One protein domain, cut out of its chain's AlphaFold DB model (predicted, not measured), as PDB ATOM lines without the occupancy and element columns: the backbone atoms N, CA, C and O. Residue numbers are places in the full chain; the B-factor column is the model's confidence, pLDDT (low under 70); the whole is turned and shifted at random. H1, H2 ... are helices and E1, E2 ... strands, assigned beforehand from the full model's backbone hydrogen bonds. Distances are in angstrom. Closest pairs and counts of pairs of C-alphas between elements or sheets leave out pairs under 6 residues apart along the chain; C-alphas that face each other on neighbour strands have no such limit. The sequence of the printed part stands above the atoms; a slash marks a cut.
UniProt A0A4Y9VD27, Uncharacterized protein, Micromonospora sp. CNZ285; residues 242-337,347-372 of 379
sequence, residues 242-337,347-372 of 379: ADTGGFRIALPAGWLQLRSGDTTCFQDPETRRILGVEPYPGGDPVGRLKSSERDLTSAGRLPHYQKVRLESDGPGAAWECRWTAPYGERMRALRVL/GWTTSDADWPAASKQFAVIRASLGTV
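Overview. This is residues 242 to 337 and 347 to 372 of the 379 residues of an uncharacterized protein of Micromonospora sp. CNZ285 (UniProt A0A4Y9VD27). A twisted sheet of seven strands forms the middle layer, with one helix on each face: H1 covers E5 towards the E4 edge, and H2 covers E7 and part of E6 on the opposite face, giving three layers. Residues 242 to 255, a stretch with no named element, lie at the periphery, where residues 247 to 248 pair with residues 370 to 371. The printed part has 122 residues, with seven named strands and two named helices in the order E1 E2 E3 H1 E4 E5 E6 E7 H2; the class is mixed, helices and strands. The sheet runs E1 E2 E3 E7 E6 E5 E4, all antiparallel. The whole is compact, with a radius of gyration of the C-alphas of 14.3 A and spans of 38 by 35 by 27 A.

Arrangement. Across the sheet stand E1, residues 256 to 260, E2, 263 to 267, E3, 274 to 280, E7, 347 to 351, E6, 330 to 337, E5, 316 to 324, and E4, 306 to 313; E1 and E4 are the edge strands. E1 E2 E3 and E4 E5 E6 are meanders, each strand the antiparallel neighbour of the one before. Pairs within hydrogen-bond range are N 258 and O 265, 2.9 A, for E1 and E2; N 264 and O 277, 2.8 A, for E2 and E3; N 276 and O 347, 2.8 A, for E3 and E7; N 334 and O 348, 2.8 A, for E7 and E6; N 333 and O 321, 2.9 A, for E6 and E5; and N 320 and O 309, 2.8 A, for E5 and E4. H1, residues 285 to 298, is on the sheet at a height of 9.7 A and runs along the strands, at 0 degrees to E5 on the local plane; its closest C-alphas to E5 are those of Val 286 and Ala 317, 5.4 A apart. H2, residues 355 to 367, is on the opposite face at a height of 9.8 A, over E7 and only just over E6, on which 3 of its C-alphas fall. It runs along the strands, at 15 degrees to E7 on the local plane, and the closest C-alphas of the two are those of Thr 350 and Ala 358, 7.2 A apart. H1 and H2 are apart. In H1 every O i to N i+4 pair is within hydrogen-bond range; in H2, 7 of 9 are.

Along the chain. E1 begins at C-alpha 256 (24.423, -20.908, 90.459), and H2 ends at C-alpha 367 (35.902, -6.830, 81.481). From first to last C-alpha, E5 measures 26.8 A, E6 23.6 A, H1 19.9 A, E4 19.5 A, E3 18.5 A and H2 17.9 A.

Size, cuts and confidence. The two C-alphas farthest apart are those of His 304 and Val 372, 38.6 A. Residues 338 to 346, between E6 and E7, are not printed; C-alphas 337 and 347 are 8.9 A apart across this cut. Of the links printed whole, none is long. The mean pLDDT of the printed part is 96.2, and no printed residue is under 70.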
ATOM      1  N   ALA A 242      20.372 -10.436  88.097       92.94
ATOM      2  CA  ALA A 242      19.498  -9.389  88.636       92.94
ATOM      3  C   ALA A 242      19.976  -8.858  90.006       92.94
ATOM      4  O   ALA A 242      19.912  -7.657  90.255       92.94
ATOM      5  N   ASP A 243      20.504  -9.743  90.864       85.94
ATOM      6  CA  ASP A 243      20.692  -9.483  92.299       85.94
ATOM      7  C   ASP A 243      22.152  -9.654  92.754       85.94
ATOM      8  O   ASP A 243      22.551 -10.633  93.393       85.94
ATOM      9  N   THR A 244      22.986  -8.673  92.440       85.88
ATOM     10  CA  THR A 244      24.436  -8.689  92.715       85.88
ATOM     11  C   THR A 244      24.836  -7.921  93.978       85.88
ATOM     12  O   THR A 244      25.887  -8.185  94.550       85.88
ATOM     13  N   GLY A 245      23.993  -7.030  94.508       84.75
ATOM     14  CA  GLY A 245      24.290  -6.304  95.753       84.75
ATOM     15  C   GLY A 245      25.364  -5.217  95.606       84.75
ATOM     16  O   GLY A 245      26.193  -5.054  96.495       84.75
ATOM     17  N   GLY A 246      25.356  -4.483  94.486       92.12
ATOM     18  CA  GLY A 246      26.146  -3.254  94.301       92.12
ATOM     19  C   GLY A 246      27.167  -3.278  93.156       92.12
ATOM     20  O   GLY A 246      27.682  -2.226  92.771       92.12
ATOM     21  N   PHE A 247      27.427  -4.439  92.555       95.00
ATOM     22  CA  PHE A 247      28.222  -4.569  91.325       95.00
ATOM     23  C   PHE A 247      27.360  -5.007  90.142       95.00
ATOM     24  O   PHE A 247      26.231  -5.430  90.317       95.00
ATOM     25  N   ARG A 248      27.862  -4.930  88.919       95.50
ATOM     26  CA  ARG A 248      27.287  -5.612  87.752       95.50
ATOM     27  C   ARG A 248      28.376  -6.463  87.137       95.50
ATOM     28  O   ARG A 248      29.532  -6.055  87.139       95.50
ATOM     29  N   ILE A 249      28.010  -7.637  86.653       97.62
ATOM     30  CA  ILE A 249      28.939  -8.554  86.002       97.62
ATOM     31  C   ILE A 249      28.153  -9.478  85.081       97.62
ATOM     32  O   ILE A 249      26.998  -9.780  85.373       97.62
ATOM     33  N   ALA A 250      28.751  -9.920  83.987       98.12
ATOM     34  CA  ALA A 250      28.164 -10.915  83.107       98.12
ATOM     35  C   ALA A 250      28.765 -12.294  83.384       98.12
ATOM     36  O   ALA A 250      29.959 -12.416  83.661       98.12
ATOM     37  N   LEU A 251      27.937 -13.332  83.283       98.19
ATOM     38  CA  LEU A 251      28.306 -14.731  83.519       98.19
ATOM     39  C   LEU A 251      27.680 -15.619  82.439       98.19
ATOM     40  O   LEU A 251      26.651 -15.231  81.883       98.19
ATOM     41  N   PRO A 252      28.214 -16.816  82.148       98.38
ATOM     42  CA  PRO A 252      27.464 -17.789  81.364       98.38
ATOM     43  C   PRO A 252      26.134 -18.142  82.035       98.38
ATOM     44  O   PRO A 252      26.010 -18.156  83.263       98.38
ATOM     45  N   ALA A 253      25.130 -18.443  81.219       97.88
ATOM     46  CA  ALA A 253      23.861 -18.973  81.691       97.88
ATOM     47  C   ALA A 253      24.060 -20.318  82.413       97.88
ATOM     48  O   ALA A 253      25.016 -21.044  82.154       97.88
ATOM     49  N   GLY A 254      23.142 -20.646  83.323       97.38
ATOM     50  CA  GLY A 254      23.165 -21.906  84.079       97.38
ATOM     51  C   GLY A 254      24.019 -21.880  85.351       97.38
ATOM     52  O   GLY A 254      23.924 -22.799  86.159       97.38
ATOM     53  N   TRP A 255      24.794 -20.817  85.578       98.38
ATOM     54  CA  TRP A 255      25.557 -20.650  86.813       98.38
ATOM     55  C   TRP A 255      24.634 -20.513  88.031       98.38
ATOM     56  O   TRP A 255      23.542 -19.939  87.960       98.38
ATOM     57  N   LEU A 256      25.090 -21.037  89.166       98.00
ATOM     58  CA  LEU A 256      24.423 -20.908  90.459       98.00
ATOM     59  C   LEU A 256      25.000 -19.730  91.234       98.00
ATOM     60  O   LEU A 256      26.165 -19.395  91.063       98.00
ATOM     61  N   GLN A 257      24.199 -19.127  92.106       97.00
ATOM     62  CA  GLN A 257      24.577 -18.038  92.995       97.00
ATOM     63  C   GLN A 257      24.394 -18.441  94.459       97.00
ATOM     64  O   GLN A 257      23.383 -19.035  94.839       97.00
ATOM     65  N   LEU A 258      25.352 -18.059  95.297       95.00
ATOM     66  CA  LEU A 258      25.331 -18.262  96.742       95.00
ATOM     67  C   LEU A 258      25.962 -17.062  97.458       95.00
ATOM     68  O   LEU A 258      26.838 -16.387  96.918       95.00
ATOM     69  N   ARG A 259      25.541 -16.800  98.696       93.81
ATOM     70  CA  ARG A 259      26.178 -15.822  99.587       93.81
ATOM     71  C   ARG A 259      27.013 -16.536 100.647       93.81
ATOM     72  O   ARG A 259      26.576 -17.534 101.216       93.81
ATOM     73  N   SER A 260      28.212 -16.025 100.903       90.50
ATOM     74  CA  SER A 260      29.122 -16.524 101.936       90.50
ATOM     75  C   SER A 260      29.765 -15.335 102.645       90.50
ATOM     76  O   SER A 260      30.754 -14.785 102.160       90.50
ATOM     77  N   GLY A 261      29.183 -14.917 103.772       91.69
ATOM     78  CA  GLY A 261      29.513 -13.629 104.391       91.69
ATOM     79  C   GLY A 261      29.275 -12.483 103.404       91.69
ATOM     80  O   GLY A 261      28.266 -12.477 102.696       91.69
ATOM     81  N   ASP A 262      30.246 -11.578 103.282       92.94
ATOM     82  CA  ASP A 262      30.195 -10.443 102.347       92.94
ATOM     83  C   ASP A 262      30.531 -10.816 100.893       92.94
ATOM     84  O   ASP A 262      30.498  -9.969  99.999       92.94
ATOM     85  N   THR A 263      30.860 -12.084 100.623       95.50
ATOM     86  CA  THR A 263      31.178 -12.541  99.266       95.50
ATOM     87  C   THR A 263      29.923 -13.031  98.544       95.50
ATOM     88  O   THR A 263      29.194 -13.901  99.034       95.50
ATOM     89  N   THR A 264      29.697 -12.514  97.334       97.12
ATOM     90  CA  THR A 264      28.778 -13.117  96.359       97.12
ATOM     91  C   THR A 264      29.539 -14.130  95.539       97.12
ATOM     92  O   THR A 264      30.542 -13.789  94.919       97.12
ATOM     93  N   CYS A 265      29.059 -15.360  95.517       97.12
ATOM     94  CA  CYS A 265      29.703 -16.437  94.798       97.12
ATOM     95  C   CYS A 265      28.829 -16.920  93.665       97.12
ATOM     96  O   CYS A 265      27.616 -17.050  93.827       97.12
ATOM     97  N   PHE A 266      29.472 -17.215  92.547       97.75
ATOM     98  CA  PHE A 266      28.861 -17.859  91.411       97.75
ATOM     99  C   PHE A 266      29.626 -19.132  91.081       97.75
ATOM    100  O   PHE A 266      30.857 -19.126  91.075       97.75
ATOM    101  N   GLN A 267      28.903 -20.217  90.837       97.44
ATOM    102  CA  GLN A 267      29.489 -21.528  90.604       97.44
ATOM    103  C   GLN A 267      28.909 -22.154  89.344       97.44
ATOM    104  O   GLN A 267      27.692 -22.199  89.159       97.44
ATOM    105  N   ASP A 268      29.796 -22.642  88.489       97.56
ATOM    106  CA  ASP A 268      29.443 -23.434  87.323       97.56
ATOM    107  C   ASP A 268      29.113 -24.872  87.755       97.56
ATOM    108  O   ASP A 268      29.996 -25.546  88.299       97.56
ATOM    109  N   PRO A 269      27.884 -25.371  87.543       96.44
ATOM    110  CA  PRO A 269      27.544 -26.739  87.910       96.44
ATOM    111  C   PRO A 269      28.241 -27.804  87.054       96.44
ATOM    112  O   PRO A 269      28.412 -28.928  87.523       96.44
ATOM    113  N   GLU A 270      28.660 -27.475  85.831       95.31
ATOM    114  CA  GLU A 270      29.271 -28.431  84.904       95.31
ATOM    115  C   GLU A 270      30.781 -28.539  85.132       95.31
ATOM    116  O   GLU A 270      31.327 -29.635  85.263       95.31
ATOM    117  N   THR A 271      31.459 -27.392  85.213       94.88
ATOM    118  CA  THR A 271      32.931 -27.334  85.287       94.88
ATOM    119  C   THR A 271      33.473 -27.118  86.698       94.88
ATOM    120  O   THR A 271      34.678 -27.219  86.916       94.88
ATOM    121  N   ARG A 272      32.601 -26.806  87.666       94.31
ATOM    122  CA  ARG A 272      32.954 -26.415  89.044       94.31
ATOM    123  C   ARG A 272      33.847 -25.175  89.147       94.31
ATOM    124  O   ARG A 272      34.452 -24.947  90.196       94.31
ATOM    125  N   ARG A 273      33.908 -24.342  88.102       97.44
ATOM    126  CA  ARG A 273      34.508 -23.002  88.181       97.44
ATOM    127  C   ARG A 273      33.771 -22.173  89.228       97.44
ATOM    128  O   ARG A 273      32.543 -22.194  89.296       97.44
ATOM    129  N   ILE A 274      34.523 -21.426  90.026       97.50
ATOM    130  CA  ILE A 274      33.994 -20.580  91.095       97.50
ATOM    131  C   ILE A 274      34.481 -19.152  90.886       97.50
ATOM    132  O   ILE A 274      35.682 -18.896  90.767       97.50
ATOM    133  N   LEU A 275      33.536 -18.218  90.909       98.25
ATOM    134  CA  LEU A 275      33.776 -16.786  90.962       98.25
ATOM    135  C   LEU A 275      33.281 -16.235  92.299       98.25
ATOM    136  O   LEU A 275      32.093 -16.306  92.587       98.25
ATOM    137  N   GLY A 276      34.167 -15.639  93.086       97.50
ATOM    138  CA  GLY A 276      33.827 -14.815  94.241       97.50
ATOM    139  C   GLY A 276      33.946 -13.331  93.906       97.50
ATOM    140  O   GLY A 276      34.919 -12.909  93.282       97.50
ATOM    141  N   VAL A 277      32.975 -12.539  94.348       97.81
ATOM    142  CA  VAL A 277      32.990 -11.075  94.284       97.81
ATOM    143  C   VAL A 277      32.761 -10.537  95.690       97.81
ATOM    144  O   VAL A 277      31.725 -10.808  96.298       97.81
ATOM    145  N   GLU A 278      33.727  -9.792  96.214       96.44
ATOM    146  CA  GLU A 278      33.690  -9.227  97.570       96.44
ATOM    147  C   GLU A 278      33.990  -7.714  97.534       96.44
ATOM    148  O   GLU A 278      34.715  -7.251  96.641       96.44
ATOM    149  N   PRO A 279      33.469  -6.930  98.492       96.50
ATOM    150  CA  PRO A 279      33.835  -5.528  98.630       96.50
ATOM    151  C   PRO A 279      35.336  -5.353  98.885       96.50
ATOM    152  O   PRO A 279      35.931  -6.016  99.736       96.50
ATOM    153  N   TYR A 280      35.943  -4.399  98.187       96.31
ATOM    154  CA  TYR A 280      37.301  -3.940  98.440       96.31
ATOM    155  C   TYR A 280      37.257  -2.526  99.028       96.31
ATOM    156  O   TYR A 280      36.766  -1.617  98.359       96.31
ATOM    157  N   PRO A 281      37.775  -2.293 100.246       95.88
ATOM    158  CA  PRO A 281      37.690  -0.983 100.893       95.88
ATOM    159  C   PRO A 281      38.714   0.041 100.369       95.88
ATOM    160  O   PRO A 281      38.637   1.204 100.751       95.88
ATOM    161  N   GLY A 282      39.663  -0.356  99.514       96.00
ATOM    162  CA  GLY A 282      40.780   0.496  99.089       96.00
ATOM    163  C   GLY A 282      42.107   0.183  99.797       96.00
ATOM    164  O   GLY A 282      42.199  -0.733 100.627       96.00
ATOM    165  N   GLY A 283      43.134   0.971  99.467       96.94
ATOM    166  CA  GLY A 283      44.503   0.873  99.997       96.94
ATOM    167  C   GLY A 283      45.507   0.266  99.009       96.94
ATOM    168  O   GLY A 283      45.195   0.126  97.831       96.94
ATOM    169  N   ASP A 284      46.702  -0.100  99.490       97.69
ATOM    170  CA  ASP A 284      47.752  -0.742  98.678       97.69
ATOM    171  C   ASP A 284      47.320  -2.160  98.235       97.69
ATOM    172  O   ASP A 284      47.266  -3.077  99.071       97.69
ATOM    173  N   PRO A 285      47.026  -2.379  96.936       97.94
ATOM    174  CA  PRO A 285      46.515  -3.659  96.464       97.94
ATOM    175  C   PRO A 285      47.595  -4.754  96.469       97.94
ATOM    176  O   PRO A 285      47.298  -5.909  96.791       97.94
ATOM    177  N   VAL A 286      48.859  -4.417  96.179       98.56
ATOM    178  CA  VAL A 286      49.967  -5.388  96.186       98.56
ATOM    179  C   VAL A 286      50.296  -5.787  97.620       98.56
ATOM    180  O   VAL A 286      50.433  -6.977  97.917       98.56
ATOM    181  N   GLY A 287      50.393  -4.811  98.526       98.19
ATOM    182  CA  GLY A 287      50.602  -5.050  99.952       98.19
ATOM    183  C   GLY A 287      49.508  -5.922 100.558       98.19
ATOM    184  O   GLY A 287      49.816  -6.880 101.274       98.19
ATOM    185  N   ARG A 288      48.239  -5.669 100.205       97.81
ATOM    186  CA  ARG A 288      47.114  -6.495 100.663       97.81
ATOM    187  C   ARG A 288      47.223  -7.937 100.173       97.81
ATOM    188  O   ARG A 288      47.100  -8.848 100.989       97.81
ATOM    189  N   LEU A 289      47.499  -8.160  98.886       98.19
ATOM    190  CA  LEU A 289      47.660  -9.515  98.350       98.19
ATOM    191  C   LEU A 289      48.837 -10.262  98.984       98.19
ATOM    192  O   LEU A 289      48.697 -11.439  99.312       98.19
ATOM    193  N   LYS A 290      49.968  -9.585  99.231       98.62
ATOM    194  CA  LYS A 290      51.101 -10.169  99.973       98.62
ATOM    195  C   LYS A 290      50.713 -10.560 101.398       98.62
ATOM    196  O   LYS A 290      51.181 -11.584 101.886       98.62
ATOM    197  N   SER A 291      49.879  -9.759 102.069       98.12
ATOM    198  CA  SER A 291      49.357 -10.116 103.391       98.12
ATOM    199  C   SER A 291      48.482 -11.361 103.313       98.12
ATOM    200  O   SER A 291      48.776 -12.336 103.992       98.12
ATOM    201  N   SER A 292      47.492 -11.381 102.415       97.19
ATOM    202  CA  SER A 292      46.604 -12.537 102.243       97.19
ATOM    203  C   SER A 292      47.360 -13.822 101.898       97.19
ATOM    204  O   SER A 292      47.026 -14.886 102.412       97.19
ATOM    205  N   GLU A 293      48.394 -13.735 101.057       98.25
ATOM    206  CA  GLU A 293      49.275 -14.867 100.770       98.25
ATOM    207  C   GLU A 293      49.971 -15.384 102.035       98.25
ATOM    208  O   GLU A 293      49.933 -16.587 102.305       98.25
ATOM    209  N   ARG A 294      50.605 -14.498 102.815       98.38
ATOM    210  CA  ARG A 294      51.276 -14.883 104.067       98.38
ATOM    211  C   ARG A 294      50.303 -15.492 105.071       98.38
ATOM    212  O   ARG A 294      50.625 -16.517 105.665       98.38
ATOM    213  N   ASP A 295      49.119 -14.912 105.227       96.50
ATOM    214  CA  ASP A 295      48.115 -15.383 106.185       96.50
ATOM    215  C   ASP A 295      47.627 -16.793 105.813       96.50
ATOM    216  O   ASP A 295      47.570 -17.688 106.655       96.50
ATOM    217  N   LEU A 296      47.344 -17.036 104.529       95.69
ATOM    218  CA  LEU A 296      46.878 -18.342 104.057       95.69
ATOM    219  C   LEU A 296      47.973 -19.415 104.082       95.69
ATOM    220  O   LEU A 296      47.687 -20.573 104.392       95.69
ATOM    221  N   THR A 297      49.216 -19.049 103.766       96.38
ATOM    222  CA  THR A 297      50.342 -19.996 103.778       96.38
ATOM    223  C   THR A 297      50.800 -20.335 105.196       96.38
ATOM    224  O   THR A 297      50.967 -21.514 105.500       96.38
ATOM    225  N   SER A 298      50.929 -19.346 106.086       95.81
ATOM    226  CA  SER A 298      51.307 -19.571 107.493       95.81
ATOM    227  C   SER A 298      50.258 -20.364 108.275       95.81
ATOM    228  O   SER A 298      50.616 -21.180 109.118       95.81
ATOM    229  N   ALA A 299      48.974 -20.206 107.941       93.81
ATOM    230  CA  ALA A 299      47.888 -21.000 108.511       93.81
ATOM    231  C   ALA A 299      47.775 -22.423 107.922       93.81
ATOM    232  O   ALA A 299      46.842 -23.147 108.268       93.81
ATOM    233  N   GLY A 300      48.649 -22.822 106.989       93.12
ATOM    234  CA  GLY A 300      48.597 -24.144 106.352       93.12
ATOM    235  C   GLY A 300      47.352 -24.379 105.485       93.12
ATOM    236  O   GLY A 300      47.028 -25.519 105.165       93.12
ATOM    237  N   ARG A 301      46.645 -23.315 105.078       92.62
ATOM    238  CA  ARG A 301      45.376 -23.403 104.326       92.62
ATOM    239  C   ARG A 301      45.567 -23.634 102.829       92.62
ATOM    240  O   ARG A 301      44.590 -23.826 102.113       92.62
ATOM    241  N   LEU A 302      46.812 -23.626 102.355       96.00
ATOM    242  CA  LEU A 302      47.184 -23.890 100.965       96.00
ATOM    243  C   LEU A 302      48.155 -25.085 100.883       96.00
ATOM    244  O   LEU A 302      49.351 -24.887 100.655       96.00
ATOM    245  N   PRO A 303      47.685 -26.334 101.070       94.69
ATOM    246  CA  PRO A 303      48.523 -27.517 100.892       94.69
ATOM    247  C   PRO A 303      49.201 -27.533  99.519       94.69
ATOM    248  O   PRO A 303      48.574 -27.246  98.495       94.69
ATOM    249  N   HIS A 304      50.494 -27.868  99.495       96.69
ATOM    250  CA  HIS A 304      51.314 -27.882  98.277       96.69
ATOM    251  C   HIS A 304      51.246 -26.562  97.485       96.69
ATOM    252  O   HIS A 304      51.171 -26.566  96.249       96.69
ATOM    253  N   TYR A 305      51.213 -25.438  98.204       98.25
ATOM    254  CA  TYR A 305      51.183 -24.102  97.626       98.25
ATOM    255  C   TYR A 305      52.301 -23.894  96.601       98.25
ATOM    256  O   TYR A 305      53.469 -24.184  96.854       98.25
ATOM    257  N   GLN A 306      51.940 -23.327  95.456       98.62
ATOM    258  CA  GLN A 306      52.875 -22.826  94.463       98.62
ATOM    259  C   GLN A 306      52.396 -21.454  93.994       98.62
ATOM    260  O   GLN A 306      51.338 -21.334  93.371       98.62
ATOM    261  N   LYS A 307      53.193 -20.419  94.258       98.69
ATOM    262  CA  LYS A 307      52.966 -19.087  93.690       98.69
ATOM    263  C   LYS A 307      53.217 -19.137  92.183       98.69
ATOM    264  O   LYS A 307      54.281 -19.584  91.763       98.69
ATOM    265  N   VAL A 308      52.254 -18.676  91.389       98.69
ATOM    266  CA  VAL A 308      52.427 -18.488  89.941       98.69
ATOM    267  C   VAL A 308      52.882 -17.056  89.674       98.69
ATOM    268  O   VAL A 308      53.903 -16.851  89.030       98.69
ATOM    269  N   ARG A 309      52.162 -16.070  90.223       98.56
ATOM    270  CA  ARG A 309      52.540 -14.648  90.182       98.56
ATOM    271  C   ARG A 309      51.871 -13.866  91.306       98.56
ATOM    272  O   ARG A 309      50.805 -14.252  91.778       98.56
ATOM    273  N   LEU A 310      52.493 -12.772  91.735       98.69
ATOM    274  CA  LEU A 310      51.900 -11.782  92.634       98.69
ATOM    275  C   LEU A 310      52.536 -10.428  92.335       98.69
ATOM    276  O   LEU A 310      53.686 -10.189  92.703       98.69
ATOM    277  N   GLU A 311      51.800  -9.564  91.653       98.38
ATOM    278  CA  GLU A 311      52.332  -8.328  91.075       98.38
ATOM    279  C   GLU A 311      51.222  -7.303  90.810       98.38
ATOM    280  O   GLU A 311      50.032  -7.598  90.965       98.38
ATOM    281  N   SER A 312      51.616  -6.091  90.421       98.12
ATOM    282  CA  SER A 312      50.686  -5.055  89.968       98.12
ATOM    283  C   SER A 312      49.991  -5.460  88.664       98.12
ATOM    284  O   SER A 312      50.587  -6.095  87.798       98.12
ATOM    285  N   ASP A 313      48.732  -5.058  88.504       96.81
ATOM    286  CA  ASP A 313      47.902  -5.343  87.329       96.81
ATOM    287  C   ASP A 313      47.122  -4.076  86.950       96.81
ATOM    288  O   ASP A 313      46.062  -3.766  87.505       96.81
ATOM    289  N   GLY A 314      47.716  -3.284  86.052       95.56
ATOM    290  CA  GLY A 314      47.272  -1.919  85.777       95.56
ATOM    291  C   GLY A 314      47.316  -1.068  87.055       95.56
ATOM    292  O   GLY A 314      48.351  -1.040  87.719       95.56
ATOM    293  N   PRO A 315      46.219  -0.384  87.434       95.31
ATOM    294  CA  PRO A 315      46.168   0.358  88.689       95.31
ATOM    295  C   PRO A 315      46.044  -0.548  89.927       95.31
ATOM    296  O   PRO A 315      46.204  -0.043  91.032       95.31
ATOM    297  N   GLY A 316      45.703  -1.831  89.759       97.62
ATOM    298  CA  GLY A 316      45.438  -2.789  90.835       97.62
ATOM    299  C   GLY A 316      46.551  -3.810  91.029       97.62
ATOM    300  O   GLY A 316      47.724  -3.547  90.759       97.62
ATOM    301  N   ALA A 317      46.180  -4.997  91.502       98.56
ATOM    302  CA  ALA A 317      47.113  -6.102  91.688       98.56
ATOM    303  C   ALA A 317      46.442  -7.455  91.446       98.56
ATOM    304  O   ALA A 317      45.233  -7.615  91.639       98.56
ATOM    305  N   ALA A 318      47.250  -8.437  91.061       98.50
ATOM    306  CA  ALA A 318      46.819  -9.804  90.832       98.50
ATOM    307  C   ALA A 318      47.712 -10.791  91.589       98.50
ATOM    308  O   ALA A 318      48.938 -10.676  91.579       98.50
ATOM    309  N   TRP A 319      47.090 -11.787  92.216       98.69
ATOM    310  CA  TRP A 319      47.765 -12.918  92.844       98.69
ATOM    311  C   TRP A 319      47.210 -14.209  92.273       98.69
ATOM    312  O   TRP A 319      46.015 -14.476  92.374       98.69
ATOM    313  N   GLU A 320      48.089 -15.012  91.695       98.69
ATOM    314  CA  GLU A 320      47.764 -16.302  91.118       98.69
ATOM    315  C   GLU A 320      48.592 -17.402  91.770       98.69
ATOM    316  O   GLU A 320      49.811 -17.275  91.950       98.69
ATOM    317  N   CYS A 321      47.940 -18.507  92.104       98.69
ATOM    318  CA  CYS A 321      48.592 -19.630  92.746       98.69
ATOM    319  C   CYS A 321      47.929 -20.966  92.428       98.69
ATOM    320  O   CYS A 321      46.801 -21.041  91.942       98.69
ATOM    321  N   ARG A 322      48.663 -22.031  92.739       98.56
ATOM    322  CA  ARG A 322      48.187 -23.411  92.724       98.56
ATOM    323  C   ARG A 322      48.275 -24.001  94.116       98.56
ATOM    324  O   ARG A 322      49.182 -23.671  94.881       98.56
ATOM    325  N   TRP A 323      47.359 -24.902  94.420       97.88
ATOM    326  CA  TRP A 323      47.301 -25.601  95.699       97.88
ATOM    327  C   TRP A 323      46.495 -26.892  95.537       97.88
ATOM    328  O   TRP A 323      45.855 -27.105  94.508       97.88
ATOM    329  N   THR A 324      46.566 -27.784  96.517       94.81
ATOM    330  CA  THR A 324      45.780 -29.022  96.525       94.81
ATOM    331  C   THR A 324      44.591 -28.850  97.457       94.81
ATOM    332  O   THR A 324      44.775 -28.556  98.640       94.81
ATOM    333  N   ALA A 325      43.381 -29.011  96.921       90.50
ATOM    334  CA  ALA A 325      42.141 -28.939  97.680       90.50
ATOM    335  C   ALA A 325      42.091 -29.989  98.801       90.50
ATOM    336  O   ALA A 325      42.747 -31.025  98.688       90.50
ATOM    337  N   PRO A 326      41.265 -29.798  99.852       82.62
ATOM    338  CA  PRO A 326      41.085 -30.819 100.888       82.62
ATOM    339  C   PRO A 326      40.592 -32.162 100.327       82.62
ATOM    340  O   PRO A 326      40.853 -33.209 100.905       82.62
ATOM    341  N   TYR A 327      39.919 -32.130  99.175       82.50
ATOM    342  CA  TYR A 327      39.467 -33.297  98.418       82.50
ATOM    343  C   TYR A 327      40.489 -33.785  97.370       82.50
ATOM    344  O   TYR A 327      40.141 -34.524  96.460       82.50
ATOM    345  N   GLY A 328      41.758 -33.382  97.459       88.56
ATOM    346  CA  GLY A 328      42.865 -33.932  96.663       88.56
ATOM    347  C   GLY A 328      43.039 -33.361  95.251       88.56
ATOM    348  O   GLY A 328      44.078 -33.590  94.633       88.56
ATOM    349  N   GLU A 329      42.083 -32.588  94.736       92.38
ATOM    350  CA  GLU A 329      42.195 -31.985  93.404       92.38
ATOM    351  C   GLU A 329      43.245 -30.866  93.365       92.38
ATOM    352  O   GLU A 329      43.356 -30.050  94.287       92.38
ATOM    353  N   ARG A 330      44.016 -30.795  92.271       96.94
ATOM    354  CA  ARG A 330      44.939 -29.682  92.038       96.94
ATOM    355  C   ARG A 330      44.165 -28.478  91.508       96.94
ATOM    356  O   ARG A 330      43.692 -28.488  90.375       96.94
ATOM    357  N   MET A 331      44.100 -27.427  92.314       97.44
ATOM    358  CA  MET A 331      43.366 -26.201  92.013       97.44
ATOM    359  C   MET A 331      44.306 -25.090  91.556       97.44
ATOM    360  O   MET A 331      45.472 -25.028  91.963       97.44
ATOM    361  N   ARG A 332      43.763 -24.156  90.774       98.31
ATOM    362  CA  ARG A 332      44.390 -22.876  90.442       98.31
ATOM    363  C   ARG A 332      43.436 -21.737  90.762       98.31
ATOM    364  O   ARG A 332      42.248 -21.803  90.448       98.31
ATOM    365  N   ALA A 333      43.969 -20.710  91.409       98.31
ATOM    366  CA  ALA A 333      43.212 -19.547  91.833       98.31
ATOM    367  C   ALA A 333      43.887 -18.254  91.371       98.31
ATOM    368  O   ALA A 333      45.113 -18.171  91.329       98.31
ATOM    369  N   LEU A 334      43.073 -17.248  91.059       98.62
ATOM    370  CA  LEU A 334      43.479 -15.883  90.741       98.62
ATOM    371  C   LEU A 334      42.612 -14.905  91.530       98.62
ATOM    372  O   LEU A 334      41.390 -14.912  91.406       98.62
ATOM    373  N   ARG A 335      43.245 -14.040  92.317       98.38
ATOM    374  CA  ARG A 335      42.597 -12.926  93.008       98.38
ATOM    375  C   ARG A 335      43.043 -11.617  92.372       98.38
ATOM    376  O   ARG A 335      44.242 -11.384  92.248       98.38
ATOM    377  N   VAL A 336      42.089 -10.783  91.976       98.38
ATOM    378  CA  VAL A 336      42.327  -9.483  91.341       98.38
ATOM    379  C   VAL A 336      41.692  -8.403  92.199       98.38
ATOM    380  O   VAL A 336      40.478  -8.411  92.408       98.38
ATOM    381  N   LEU A 337      42.516  -7.484  92.690       98.12
ATOM    382  CA  LEU A 337      42.062  -6.287  93.391       98.12
ATOM    383  C   LEU A 337      42.023  -5.128  92.393       98.12
ATOM    384  O   LEU A 337      42.883  -5.058  91.506       98.12
ATOM    385  N   GLY A 347      37.714 -13.053  92.954       98.00
ATOM    386  CA  GLY A 347      38.381 -14.333  93.172       98.00
ATOM    387  C   GLY A 347      37.904 -15.344  92.138       98.00
ATOM    388  O   GLY A 347      36.711 -15.578  92.016       98.00
ATOM    389  N   TRP A 348      38.816 -15.957  91.399       98.44
ATOM    390  CA  TRP A 348      38.521 -16.970  90.390       98.44
ATOM    391  C   TRP A 348      39.236 -18.259  90.756       98.44
ATOM    392  O   TRP A 348      40.444 -18.231  90.971       98.44
ATOM    393  N   THR A 349      38.518 -19.372  90.872       97.94
ATOM    394  CA  THR A 349      39.093 -20.680  91.222       97.94
ATOM    395  C   THR A 349      38.532 -21.766  90.312       97.94
ATOM    396  O   THR A 349      37.329 -21.817  90.072       97.94
ATOM    397  N   THR A 350      39.398 -22.640  89.807       97.69
ATOM    398  CA  THR A 350      39.029 -23.835  89.032       97.69
ATOM    399  C   THR A 350      40.088 -24.928  89.229       97.69
ATOM    400  O   THR A 350      41.082 -24.710  89.934       97.69
ATOM    401  N   SER A 351      39.906 -26.093  88.615       97.19
ATOM    402  CA  SER A 351      40.963 -27.096  88.500       97.19
ATOM    403  C   SER A 351      42.134 -26.556  87.669       97.19
ATOM    404  O   SER A 351      41.958 -25.751  86.749       97.19
ATOM    405  N   ASP A 352      43.366 -26.978  87.966       98.12
ATOM    406  CA  ASP A 352      44.533 -26.534  87.187       98.12
ATOM    407  C   ASP A 352      44.455 -27.003  85.722       98.12
ATOM    408  O   ASP A 352      44.914 -26.295  84.826       98.12
ATOM    409  N   ALA A 353      43.817 -28.154  85.471       97.69
ATOM    410  CA  ALA A 353      43.607 -28.701  84.130       97.69
ATOM    411  C   ALA A 353      42.664 -27.836  83.275       97.69
ATOM    412  O   ALA A 353      42.874 -27.685  82.072       97.69
ATOM    413  N   ASP A 354      41.651 -27.228  83.893       98.38
ATOM    414  CA  ASP A 354      40.655 -26.389  83.220       98.38
ATOM    415  C   ASP A 354      41.123 -24.932  83.006       98.38
ATOM    416  O   ASP A 354      40.514 -24.154  82.263       98.38
ATOM    417  N   TRP A 355      42.255 -24.550  83.605       98.38
ATOM    418  CA  TRP A 355      42.762 -23.177  83.596       98.38
ATOM    419  C   TRP A 355      42.830 -22.495  82.212       98.38
ATOM    420  O   TRP A 355      42.447 -21.322  82.115       98.38
ATOM    421  N   PRO A 356      43.267 -23.149  81.114       98.19
ATOM    422  CA  PRO A 356      43.325 -22.497  79.803       98.19
ATOM    423  C   PRO A 356      41.957 -22.047  79.268       98.19
ATOM    424  O   PRO A 356      41.866 -21.009  78.612       98.19
ATOM    425  N   ALA A 357      40.889 -22.802  79.543       98.06
ATOM    426  CA  ALA A 357      39.530 -22.427  79.162       98.06
ATOM    427  C   ALA A 357      38.943 -21.414  80.159       98.06
ATOM    428  O   ALA A 357      38.394 -20.383  79.757       98.06
ATOM    429  N   ALA A 358      39.147 -21.658  81.455       98.31
ATOM    430  CA  ALA A 358      38.675 -20.800  82.534       98.31
ATOM    431  C   ALA A 358      39.247 -19.374  82.466       98.31
ATOM    432  O   ALA A 358      38.528 -18.408  82.697       98.31
ATOM    433  N   SER A 359      40.526 -19.217  82.117       98.25
ATOM    434  CA  SER A 359      41.182 -17.903  82.018       98.25
ATOM    435  C   SER A 359      40.613 -17.030  80.893       98.25
ATOM    436  O   SER A 359      40.426 -15.828  81.088       98.25
ATOM    437  N   LYS A 360      40.255 -17.624  79.745       98.12
ATOM    438  CA  LYS A 360      39.571 -16.919  78.645       98.12
ATOM    439  C   LYS A 360      38.185 -16.445  79.068       98.12
ATOM    440  O   LYS A 360      37.818 -15.302  78.808       98.12
ATOM    441  N   GLN A 361      37.436 -17.305  79.757       98.50
ATOM    442  CA  GLN A 361      36.137 -16.936  80.314       98.50
ATOM    443  C   GLN A 361      36.280 -15.813  81.354       98.50
ATOM    444  O   GLN A 361      35.535 -14.834  81.317       98.50
ATOM    445  N   PHE A 362      37.265 -15.918  82.250       98.56
ATOM    446  CA  PHE A 362      37.511 -14.916  83.281       98.56
ATOM    447  C   PHE A 362      37.861 -13.542  82.700       98.56
ATOM    448  O   PHE A 362      37.454 -12.531  83.265       98.56
ATOM    449  N   ALA A 363      38.549 -13.476  81.557       97.81
ATOM    450  CA  ALA A 363      38.828 -12.205  80.889       97.81
ATOM    451  C   ALA A 363      37.540 -11.445  80.513       97.81
ATOM    452  O   ALA A 363      37.449 -10.242  80.758       97.81
ATOM    453  N   VAL A 364      36.520 -12.146  79.999       98.25
ATOM    454  CA  VAL A 364      35.203 -11.557  79.683       98.25
ATOM    455  C   VAL A 364      34.478 -11.126  80.960       98.25
ATOM    456  O   VAL A 364      33.985 -10.001  81.038       98.25
ATOM    457  N   ILE A 365      34.473 -11.986  81.986       98.25
ATOM    458  CA  ILE A 365      33.881 -11.688  83.302       98.25
ATOM    459  C   ILE A 365      34.497 -10.407  83.877       98.25
ATOM    460  O   ILE A 365      33.776  -9.468  84.214       98.25
ATOM    461  N   ARG A 366      35.830 -10.330  83.931       97.44
ATOM    462  CA  ARG A 366      36.563  -9.174  84.458       97.44
ATOM    463  C   ARG A 366      36.275  -7.902  83.661       97.44
ATOM    464  O   ARG A 366      36.077  -6.860  84.273       97.44
ATOM    465  N   ALA A 367      36.222  -7.980  82.331       97.00
ATOM    466  CA  ALA A 367      35.902  -6.830  81.481       97.00
ATOM    467  C   ALA A 367      34.454  -6.333  81.653       97.00
ATOM    468  O   ALA A 367      34.176  -5.158  81.432       97.00
ATOM    469  N   SER A 368      33.536  -7.210  82.067       97.31
ATOM    470  CA  SER A 368      32.128  -6.867  82.308       97.31
ATOM    471  C   SER A 368      31.847  -6.252  83.683       97.31
ATOM    472  O   SER A 368      30.724  -5.807  83.930       97.31
ATOM    473  N   LEU A 369      32.835  -6.248  84.587       96.25
ATOM    474  CA  LEU A 369      32.657  -5.767  85.953       96.25
ATOM    475  C   LEU A 369      32.403  -4.253  85.970       96.25
ATOM    476  O   LEU A 369      33.208  -3.461  85.486       96.25
ATOM    477  N   GLY A 370      31.315  -3.853  86.619       92.50
ATOM    478  CA  GLY A 370      30.970  -2.457  86.871       92.50
ATOM    479  C   GLY A 370      30.326  -2.261  88.240       92.50
ATOM    480  O   GLY A 370      30.028  -3.218  88.951       92.50
ATOM    481  N   THR A 371      30.089  -1.010  88.623       90.31
ATOM    482  CA  THR A 371      29.313  -0.666  89.824       90.31
ATOM    483  C   THR A 371      27.859  -0.383  89.453       90.31
ATOM    484  O   THR A 371      27.573   0.212  88.411       90.31
ATOM    485  N   VAL A 372      26.913  -0.793  90.303       83.62
ATOM    486  CA  VAL A 372      25.525  -0.326  90.185       83.62
ATOM    487  C   VAL A 372      25.488   1.073  90.781       83.62
ATOM    488  O   VAL A 372      25.636   1.239  91.990       83.62
TER     489      VAL A 372